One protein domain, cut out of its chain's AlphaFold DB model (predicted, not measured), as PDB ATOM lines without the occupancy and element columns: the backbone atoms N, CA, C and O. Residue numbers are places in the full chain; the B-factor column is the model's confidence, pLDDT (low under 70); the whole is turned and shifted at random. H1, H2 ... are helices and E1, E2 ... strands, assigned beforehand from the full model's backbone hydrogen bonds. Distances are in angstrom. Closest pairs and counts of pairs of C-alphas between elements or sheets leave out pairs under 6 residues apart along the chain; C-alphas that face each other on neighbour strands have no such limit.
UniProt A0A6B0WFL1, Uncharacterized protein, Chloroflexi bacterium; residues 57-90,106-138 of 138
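Overview. This is residues 57 to 90 and 106 to 138 of the 138 residues of an uncharacterized protein of Chloroflexi bacterium (UniProt A0A6B0WFL1). There is little regular structure: one long helix, H1, lies over a short two-strand ribbon, E1 and E2, and the rest is mostly loops, of which residues 67 to 72 stick out. The 67 printed residues, with two named strands and then one named helix, are mixed in class, and only 25 are in named elements. The sheet, E1 - E2, is antiparallel. The whole is loose, with a radius of gyration of the C-alphas of 13.7 A and spans of 40 by 29 by 20 A.

Arrangement. E1, residues 57 to 60, and E2, residues 77 to 80, form an antiparallel hairpin, their directions 171 degrees apart; N 58 and O 79, at 2.8 A, are within hydrogen-bond range. In H1, residues 119 to 135, every O i to N i+4 pair is within that range. The closest C-alphas of E1 and H1, Val 60 and Ile 130, are 6.5 A apart.

Along the chain. E1 begins at C-alpha 57 (-53.185, -13.326, -39.280). H1, 24.8 A from first to last C-alpha, ends at C-alpha 135 (-30.995, -11.996, -43.597).

Size, cuts and confidence. E1 to E2 is a long link. Residues 91 to 105 are not printed, a gap of 28.6 A between C-alphas 90 and 106. Confidence is under 70 in 25 residues, among them 82 to 90.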
ATOM      1  N   ILE A  57     -54.586 -12.988 -39.498       89.69
ATOM      2  CA  ILE A  57     -53.185 -13.326 -39.280       89.69
ATOM      3  C   ILE A  57     -52.273 -12.749 -40.355       89.69
ATOM      4  O   ILE A  57     -52.651 -12.596 -41.518       89.69
ATOM      5  N   PHE A  58     -51.023 -12.525 -39.969       90.88
ATOM      6  CA  PHE A  58     -49.921 -12.207 -40.860       90.88
ATOM      7  C   PHE A  58     -48.906 -13.342 -40.817       90.88
ATOM      8  O   PHE A  58     -48.488 -13.760 -39.743       90.88
ATOM      9  N   LEU A  59     -48.508 -13.823 -41.992       92.25
ATOM     10  CA  LEU A  59     -47.527 -14.891 -42.164       92.25
ATOM     11  C   LEU A  59     -46.324 -14.317 -42.911       92.25
ATOM     12  O   LEU A  59     -46.480 -13.769 -44.008       92.25
ATOM     13  N   VAL A  60     -45.138 -14.428 -42.324       92.62
ATOM     14  CA  VAL A  60     -43.878 -13.985 -42.922       92.62
ATOM     15  C   VAL A  60     -43.095 -15.213 -43.356       92.62
ATOM     16  O   VAL A  60     -42.861 -16.126 -42.571       92.62
ATOM     17  N   TYR A  61     -42.706 -15.220 -44.627       91.94
ATOM     18  CA  TYR A  61     -41.938 -16.291 -45.245       91.94
ATOM     19  C   TYR A  61     -40.634 -15.724 -45.796       91.94
ATOM     20  O   TYR A  61     -40.654 -14.761 -46.571       91.94
ATOM     21  N   GLY A  62     -39.523 -16.341 -45.425       90.88
ATOM     22  CA  GLY A  62     -38.206 -16.113 -45.981       90.88
ATOM     23  C   GLY A  62     -38.076 -16.694 -47.394       90.88
ATOM     24  O   GLY A  62     -38.941 -17.430 -47.879       90.88
ATOM     25  N   PRO A  63     -36.979 -16.380 -48.098       89.44
ATOM     26  CA  PRO A  63     -36.783 -16.774 -49.493       89.44
ATOM     27  C   PRO A  63     -36.564 -18.281 -49.688       89.44
ATOM     28  O   PRO A  63     -36.672 -18.769 -50.813       89.44
ATOM     29  N   SER A  64     -36.263 -19.020 -48.620       87.75
ATOM     30  CA  SER A  64     -36.141 -20.482 -48.627       87.75
ATOM     31  C   SER A  64     -37.494 -21.202 -48.527       87.75
ATOM     32  O   SER A  64     -37.545 -22.419 -48.733       87.75
ATOM     33  N   ALA A  65     -38.590 -20.484 -48.248       91.00
ATOM     34  CA  ALA A  65     -39.918 -21.069 -48.127       91.00
ATOM     35  C   ALA A  65     -40.386 -21.664 -49.463       91.00
ATOM     36  O   ALA A  65     -40.581 -20.966 -50.462       91.00
ATOM     37  N   ALA A  66     -40.609 -22.977 -49.469       89.94
ATOM     38  CA  ALA A  66     -41.085 -23.708 -50.631       89.94
ATOM     39  C   ALA A  66     -42.576 -24.026 -50.488       89.94
ATOM     40  O   ALA A  66     -42.987 -24.732 -49.569       89.94
ATOM     41  N   TRP A  67     -43.374 -23.530 -51.431       88.12
ATOM     42  CA  TRP A  67     -44.782 -23.889 -51.565       88.12
ATOM     43  C   TRP A  67     -44.880 -25.161 -52.405       88.12
ATOM     44  O   TRP A  67     -44.522 -25.151 -53.584       88.12
ATOM     45  N   THR A  68     -45.321 -26.257 -51.792       86.19
ATOM     46  CA  THR A  68     -45.561 -27.534 -52.476       86.19
ATOM     47  C   THR A  68     -47.061 -27.789 -52.606       86.19
ATOM     48  O   THR A  68     -47.880 -27.029 -52.093       86.19
ATOM     49  N   GLU A  69     -47.438 -28.844 -53.327       79.50
ATOM     50  CA  GLU A  69     -48.847 -29.238 -53.462       79.50
ATOM     51  C   GLU A  69     -49.410 -29.866 -52.173       79.50
ATOM     52  O   GLU A  69     -50.627 -29.910 -52.000       79.50
ATOM     53  N   ASP A  70     -48.538 -30.339 -51.278       78.69
ATOM     54  CA  ASP A  70     -48.927 -31.163 -50.131       78.69
ATOM     55  C   ASP A  70     -49.276 -30.343 -48.883       78.69
ATOM     56  O   ASP A  70     -50.193 -30.716 -48.148       78.69
ATOM     57  N   ASP A  71     -48.551 -29.249 -48.614       81.75
ATOM     58  CA  ASP A  71     -48.793 -28.424 -47.427       81.75
ATOM     59  C   ASP A  71     -48.256 -26.991 -47.561       81.75
ATOM     60  O   ASP A  71     -47.392 -26.683 -48.387       81.75
ATOM     61  N   ILE A  72     -48.758 -26.110 -46.695       90.75
ATOM     62  CA  ILE A  72     -48.236 -24.754 -46.536       90.75
ATOM     63  C   ILE A  72     -46.887 -24.795 -45.788       90.75
ATOM     64  O   ILE A  72     -46.768 -25.476 -44.761       90.75
ATOM     65  N   PRO A  73     -45.841 -24.083 -46.262       92.31
ATOM     66  CA  PRO A  73     -44.583 -23.988 -45.524       92.31
ATOM     67  C   PRO A  73     -44.806 -23.426 -44.112       92.31
ATOM     68  O   PRO A  73     -45.773 -22.703 -43.862       92.31
ATOM     69  N   ALA A  74     -43.904 -23.749 -43.177       90.62
ATOM     70  CA  ALA A  74     -43.893 -23.007 -41.913       90.62
ATOM     71  C   ALA A  74     -43.543 -21.553 -42.231       90.62
ATOM     72  O   ALA A  74     -42.594 -21.340 -42.990       90.62
ATOM     73  N   PRO A  75     -44.281 -20.577 -41.686       91.56
ATOM     74  CA  PRO A  75     -43.788 -19.215 -41.665       91.56
ATOM     75  C   PRO A  75     -42.578 -19.131 -40.727       91.56
ATOM     76  O   PRO A  75     -42.518 -19.843 -39.723       91.56
ATOM     77  N   ASP A  76     -41.633 -18.257 -41.048       90.19
ATOM     78  CA  ASP A  76     -40.512 -17.925 -40.165       90.19
ATOM     79  C   ASP A  76     -41.011 -17.131 -38.953       90.19
ATOM     80  O   ASP A  76     -40.566 -17.345 -37.831       90.19
ATOM     81  N   GLU A  77     -41.997 -16.260 -39.183       89.00
ATOM     82  CA  GLU A  77     -42.688 -15.482 -38.158       89.00
ATOM     83  C   GLU A  77     -44.172 -15.359 -38.508       89.00
ATOM     84  O   GLU A  77     -44.550 -15.240 -39.679       89.00
ATOM     85  N   TRP A  78     -45.032 -15.341 -37.495       87.94
ATOM     86  CA  TRP A  78     -46.453 -15.087 -37.690       87.94
ATOM     87  C   TRP A  78     -47.036 -14.243 -36.564       87.94
ATOM     88  O   TRP A  78     -46.495 -14.163 -35.466       87.94
ATOM     89  N   PHE A  79     -48.141 -13.569 -36.865       85.69
ATOM     90  CA  PHE A  79     -48.821 -12.671 -35.940       85.69
ATOM     91  C   PHE A  79     -50.323 -12.864 -36.068       85.69
ATOM     92  O   PHE A  79     -50.838 -12.879 -37.184       85.69
ATOM     93  N   HIS A  80     -51.027 -12.955 -34.948       82.38
ATOM     94  CA  HIS A  80     -52.483 -12.869 -34.892       82.38
ATOM     95  C   HIS A  80     -52.886 -11.466 -34.425       82.38
ATOM     96  O   HIS A  80     -52.274 -10.920 -33.508       82.38
ATOM     97  N   GLN A  81     -53.862 -10.848 -35.092       73.69
ATOM     98  CA  GLN A  81     -54.271  -9.473 -34.798       73.69
ATOM     99  C   GLN A  81     -55.303  -9.383 -33.660       73.69
ATOM    100  O   GLN A  81     -55.282  -8.399 -32.924       73.69
ATOM    101  N   LEU A  82     -56.183 -10.380 -33.497       68.12
ATOM    102  CA  LEU A  82     -57.265 -10.371 -32.499       68.12
ATOM    103  C   LEU A  82     -56.937 -11.255 -31.306       68.12
ATOM    104  O   LEU A  82     -56.423 -12.355 -31.484       68.12
ATOM    105  N   ASP A  83     -57.282 -10.824 -30.093       61.97
ATOM    106  CA  ASP A  83     -57.162 -11.702 -28.926       61.97
ATOM    107  C   ASP A  83     -58.020 -12.964 -29.131       61.97
ATOM    108  O   ASP A  83     -59.103 -12.929 -29.728       61.97
ATOM    109  N   ASP A  84     -57.561 -14.107 -28.626       52.56
ATOM    110  CA  ASP A  84     -58.285 -15.373 -28.734       52.56
ATOM    111  C   ASP A  84     -59.692 -15.271 -28.103       52.56
ATOM    112  O   ASP A  84     -60.632 -15.947 -28.538       52.56
ATOM    113  N   GLY A  85     -59.885 -14.374 -27.132       50.22
ATOM    114  CA  GLY A  85     -61.196 -14.059 -26.552       50.22
ATOM    115  C   GLY A  85     -62.174 -13.338 -27.494       50.22
ATOM    116  O   GLY A  85     -63.384 -13.414 -27.286       50.22
ATOM    117  N   GLU A  86     -61.692 -12.667 -28.541       48.31
ATOM    118  CA  GLU A  86     -62.531 -11.961 -29.522       48.31
ATOM    119  C   GLU A  86     -62.946 -12.873 -30.687       48.31
ATOM    120  O   GLU A  86     -64.018 -12.697 -31.266       48.31
ATOM    121  N   SER A  87     -62.173 -13.927 -30.972       45.12
ATOM    122  CA  SER A  87     -62.515 -14.919 -32.003       45.12
ATOM    123  C   SER A  87     -63.649 -15.881 -31.593       45.12
ATOM    124  O   SER A  87     -64.141 -16.620 -32.449       45.12
ATOM    125  N   THR A  88     -64.067 -15.933 -30.322       42.25
ATOM    126  CA  THR A  88     -65.140 -16.830 -29.834       42.25
ATOM    127  C   THR A  88     -66.527 -16.200 -29.792       42.25
ATOM    128  O   THR A  88     -67.476 -16.902 -29.447       42.25
ATOM    129  N   ARG A  89     -66.695 -14.915 -30.128       39.84
ATOM    130  CA  ARG A  89     -67.972 -14.229 -29.895       39.84
ATOM    131  C   ARG A  89     -68.849 -14.203 -31.156       39.84
ATOM    132  O   ARG A  89     -68.628 -13.362 -32.027       39.84
ATOM    133  N   PRO A  90     -69.874 -15.070 -31.292       41.47
ATOM    134  CA  PRO A  90     -70.947 -14.790 -32.238       41.47
ATOM    135  C   PRO A  90     -71.611 -13.453 -31.856       41.47
ATOM    136  O   PRO A  90     -71.694 -13.123 -30.667       41.47
ATOM    137  N   VAL A 106     -45.183 -23.958 -28.536       39.19
ATOM    138  CA  VAL A 106     -43.922 -23.531 -29.147       39.19
ATOM    139  C   VAL A 106     -44.098 -22.371 -30.143       39.19
ATOM    140  O   VAL A 106     -44.804 -22.514 -31.129       39.19
ATOM    141  N   GLY A 107     -43.360 -21.270 -29.936       45.09
ATOM    142  CA  GLY A 107     -42.988 -20.315 -30.993       45.09
ATOM    143  C   GLY A 107     -44.051 -19.292 -31.405       45.09
ATOM    144  O   GLY A 107     -44.734 -19.467 -32.404       45.09
ATOM    145  N   HIS A 108     -44.121 -18.200 -30.636       49.00
ATOM    146  CA  HIS A 108     -44.672 -16.879 -30.977       49.00
ATOM    147  C   HIS A 108     -45.802 -16.821 -32.019       49.00
ATOM    148  O   HIS A 108     -45.556 -16.521 -33.176       49.00
ATOM    149  N   SER A 109     -47.052 -16.939 -31.569       49.56
ATOM    150  CA  SER A 109     -48.043 -15.873 -31.759       49.56
ATOM    151  C   SER A 109     -49.338 -16.212 -31.021       49.56
ATOM    152  O   SER A 109     -50.052 -17.154 -31.336       49.56
ATOM    153  N   GLY A 110     -49.635 -15.419 -30.003       48.97
ATOM    154  CA  GLY A 110     -51.009 -14.994 -29.782       48.97
ATOM    155  C   GLY A 110     -51.116 -13.577 -30.332       48.97
ATOM    156  O   GLY A 110     -50.087 -12.920 -30.546       48.97
ATOM    157  N   ALA A 111     -52.330 -13.064 -30.505       51.81
ATOM    158  CA  ALA A 111     -52.460 -11.623 -30.420       51.81
ATOM    159  C   ALA A 111     -52.028 -11.260 -29.010       51.81
ATOM    160  O   ALA A 111     -52.661 -11.631 -28.027       51.81
ATOM    161  N   ASP A 112     -50.859 -10.647 -28.916       56.94
ATOM    162  CA  ASP A 112     -50.354 -10.126 -27.669       56.94
ATOM    163  C   ASP A 112     -50.736  -8.644 -27.665       56.94
ATOM    164  O   ASP A 112     -49.984  -7.819 -28.193       56.94
ATOM    165  N   PRO A 113     -51.905  -8.266 -27.115       51.56
ATOM    166  CA  PRO A 113     -52.286  -6.864 -27.010       51.56
ATOM    167  C   PRO A 113     -51.280  -6.053 -26.176       51.56
ATOM    168  O   PRO A 113     -51.250  -4.826 -26.279       51.56
ATOM    169  N   ALA A 114     -50.411  -6.692 -25.376       50.84
ATOM    170  CA  ALA A 114     -49.303  -6.004 -24.718       50.84
ATOM    171  C   ALA A 114     -48.150  -5.675 -25.687       50.84
ATOM    172  O   ALA A 114     -47.467  -4.658 -25.472       50.84
ATOM    173  N   ARG A 115     -47.967  -6.479 -26.746       61.81
ATOM    174  CA  ARG A 115     -46.988  -6.307 -27.837       61.81
ATOM    175  C   ARG A 115     -47.502  -5.427 -28.982       61.81
ATOM    176  O   ARG A 115     -46.715  -4.642 -29.500       61.81
ATOM    177  N   PHE A 116     -48.789  -5.497 -29.335       70.00
ATOM    178  CA  PHE A 116     -49.405  -4.722 -30.424       70.00
ATOM    179  C   PHE A 116     -50.542  -3.832 -29.915       70.00
ATOM    180  O   PHE A 116     -51.718  -4.092 -30.150       70.00
ATOM    181  N   ARG A 117     -50.196  -2.758 -29.195       60.88
ATOM    182  CA  ARG A 117     -51.193  -1.834 -28.616       60.88
ATOM    183  C   ARG A 117     -51.827  -0.928 -29.661       60.88
ATOM    184  O   ARG A 117     -52.895  -0.360 -29.436       60.88
ATOM    185  N   THR A 118     -51.136  -0.740 -30.777       68.62
ATOM    186  CA  THR A 118     -51.558   0.081 -31.903       68.62
ATOM    187  C   THR A 118     -51.241  -0.627 -33.215       68.62
ATOM    188  O   THR A 118     -50.362  -1.487 -33.282       68.62
ATOM    189  N   GLY A 119     -51.902  -0.206 -34.296       68.94
ATOM    190  CA  GLY A 119     -51.533  -0.660 -35.639       68.94
ATOM    191  C   GLY A 119     -50.087  -0.304 -36.019       68.94
ATOM    192  O   GLY A 119     -49.483  -1.003 -36.822       68.94
ATOM    193  N   GLU A 120     -49.502   0.740 -35.424       79.94
ATOM    194  CA  GLU A 120     -48.104   1.123 -35.654       79.94
ATOM    195  C   GLU A 120     -47.118   0.114 -35.043       79.94
ATOM    196  O   GLU A 120     -46.116  -0.224 -35.673       79.94
ATOM    197  N   ASP A 121     -47.429  -0.439 -33.868       78.69
ATOM    198  CA  ASP A 121     -46.609  -1.481 -33.234       78.69
ATOM    199  C   ASP A 121     -46.561  -2.757 -34.092       78.69
ATOM    200  O   ASP A 121     -45.497  -3.351 -34.283       78.69
ATOM    201  N   LEU A 122     -47.708  -3.144 -34.660       79.50
ATOM    202  CA  LEU A 122     -47.805  -4.274 -35.585       79.50
ATOM    203  C   LEU A 122     -46.979  -4.028 -36.854       79.50
ATOM    204  O   LEU A 122     -46.246  -4.912 -37.296       79.50
ATOM    205  N   LEU A 123     -47.049  -2.819 -37.422       83.06
ATOM    206  CA  LEU A 123     -46.259  -2.455 -38.602       83.06
ATOM    207  C   LEU A 123     -44.751  -2.524 -38.337       83.06
ATOM    208  O   LEU A 123     -44.013  -3.018 -39.190       83.06
ATOM    209  N   HIS A 124     -44.289  -2.064 -37.171       85.94
ATOM    210  CA  HIS A 124     -42.879  -2.165 -36.796       85.94
ATOM    211  C   HIS A 124     -42.427  -3.621 -36.658       85.94
ATOM    212  O   HIS A 124     -41.410  -3.997 -37.238       85.94
ATOM    213  N   ALA A 125     -43.207  -4.461 -35.975       84.81
ATOM    214  CA  ALA A 125     -42.861  -5.872 -35.828       84.81
ATOM    215  C   ALA A 125     -42.871  -6.632 -37.158       84.81
ATOM    216  O   ALA A 125     -41.974  -7.434 -37.404       84.81
ATOM    217  N   LEU A 126     -43.825  -6.338 -38.046       86.12
ATOM    218  CA  LEU A 126     -43.833  -6.873 -39.408       86.12
ATOM    219  C   LEU A 126     -42.582  -6.449 -40.182       86.12
ATOM    220  O   LEU A 126     -41.968  -7.275 -40.853       86.12
ATOM    221  N   ALA A 127     -42.185  -5.177 -40.091       89.19
ATOM    222  CA  ALA A 127     -40.993  -4.682 -40.772       89.19
ATOM    223  C   ALA A 127     -39.709  -5.358 -40.267       89.19
ATOM    224  O   ALA A 127     -38.822  -5.657 -41.068       89.19
ATOM    225  N   ASP A 128     -39.612  -5.610 -38.963       89.19
ATOM    226  CA  ASP A 128     -38.476  -6.306 -38.364       89.19
ATOM    227  C   ASP A 128     -38.457  -7.794 -38.734       89.19
ATOM    228  O   ASP A 128     -37.411  -8.292 -39.146       89.19
ATOM    229  N   ALA A 129     -39.607  -8.475 -38.704       87.69
ATOM    230  CA  ALA A 129     -39.727  -9.871 -39.128       87.69
ATOM    231  C   ALA A 129     -39.371 -10.060 -40.609       87.69
ATOM    232  O   ALA A 129     -38.639 -10.979 -40.960       87.69
ATOM    233  N   ILE A 130     -39.824  -9.156 -41.485       87.31
ATOM    234  CA  ILE A 130     -39.469  -9.180 -42.912       87.31
ATOM    235  C   ILE A 130     -37.959  -8.997 -43.109       87.31
ATOM    236  O   ILE A 130     -37.384  -9.616 -44.002       87.31
ATOM    237  N   ARG A 131     -37.314  -8.143 -42.304       89.12
ATOM    238  CA  ARG A 131     -35.864  -7.928 -42.383       89.12
ATOM    239  C   ARG A 131     -35.101  -9.168 -41.928       89.12
ATOM    240  O   ARG A 131     -34.232  -9.617 -42.661       89.12
ATOM    241  N   ALA A 132     -35.474  -9.741 -40.785       86.44
ATOM    242  CA  ALA A 132     -34.859 -10.957 -40.260       86.44
ATOM    243  C   ALA A 132     -34.993 -12.129 -41.247       86.44
ATOM    244  O   ALA A 132     -33.997 -12.737 -41.625       86.44
ATOM    245  N   ALA A 133     -36.198 -12.349 -41.785       83.88
ATOM    246  CA  ALA A 133     -36.453 -13.402 -42.768       83.88
ATOM    247  C   ALA A 133     -35.666 -13.224 -44.084       83.88
ATOM    248  O   ALA A 133     -35.510 -14.179 -44.844       83.88
ATOM    249  N   ALA A 134     -35.189 -12.012 -44.388       83.38
ATOM    250  CA  ALA A 134     -34.339 -11.750 -45.547       83.38
ATOM    251  C   ALA A 134     -32.843 -11.986 -45.268       83.38
ATOM    252  O   ALA A 134     -32.110 -12.287 -46.208       83.38
ATOM    253  N   GLU A 135     -32.397 -11.842 -44.017       81.56
ATOM    254  CA  GLU A 135     -30.995 -11.996 -43.597       81.56
ATOM    255  C   GLU A 135     -30.584 -13.473 -43.463       81.56
ATOM    256  O   GLU A 135     -29.454 -13.819 -43.795       81.56
ATOM    257  N   ASP A 136     -31.509 -14.372 -43.110       64.56
ATOM    258  CA  ASP A 136     -31.261 -15.825 -43.000       64.56
ATOM    259  C   ASP A 136     -31.047 -16.541 -44.359       64.56
ATOM    260  O   ASP A 136     -30.979 -17.771 -44.444       64.56
ATOM    261  N   ALA A 137     -30.956 -15.776 -45.449       58.78
ATOM    262  CA  ALA A 137     -30.758 -16.256 -46.813       58.78
ATOM    263  C   ALA A 137     -29.291 -16.234 -47.290       58.78
ATOM    264  O   ALA A 137     -29.023 -16.711 -48.399       58.78
ATOM    265  N   GLU A 138     -28.376 -15.657 -46.498       49.41
ATOM    266  CA  GLU A 138     -26.928 -15.542 -46.775       49.41
ATOM    267  C   GLU A 138     -26.089 -16.635 -46.090       49.41
ATOM    268  O   GLU A 138     -25.139 -17.129 -46.748       49.41
TER     269      GLU A 138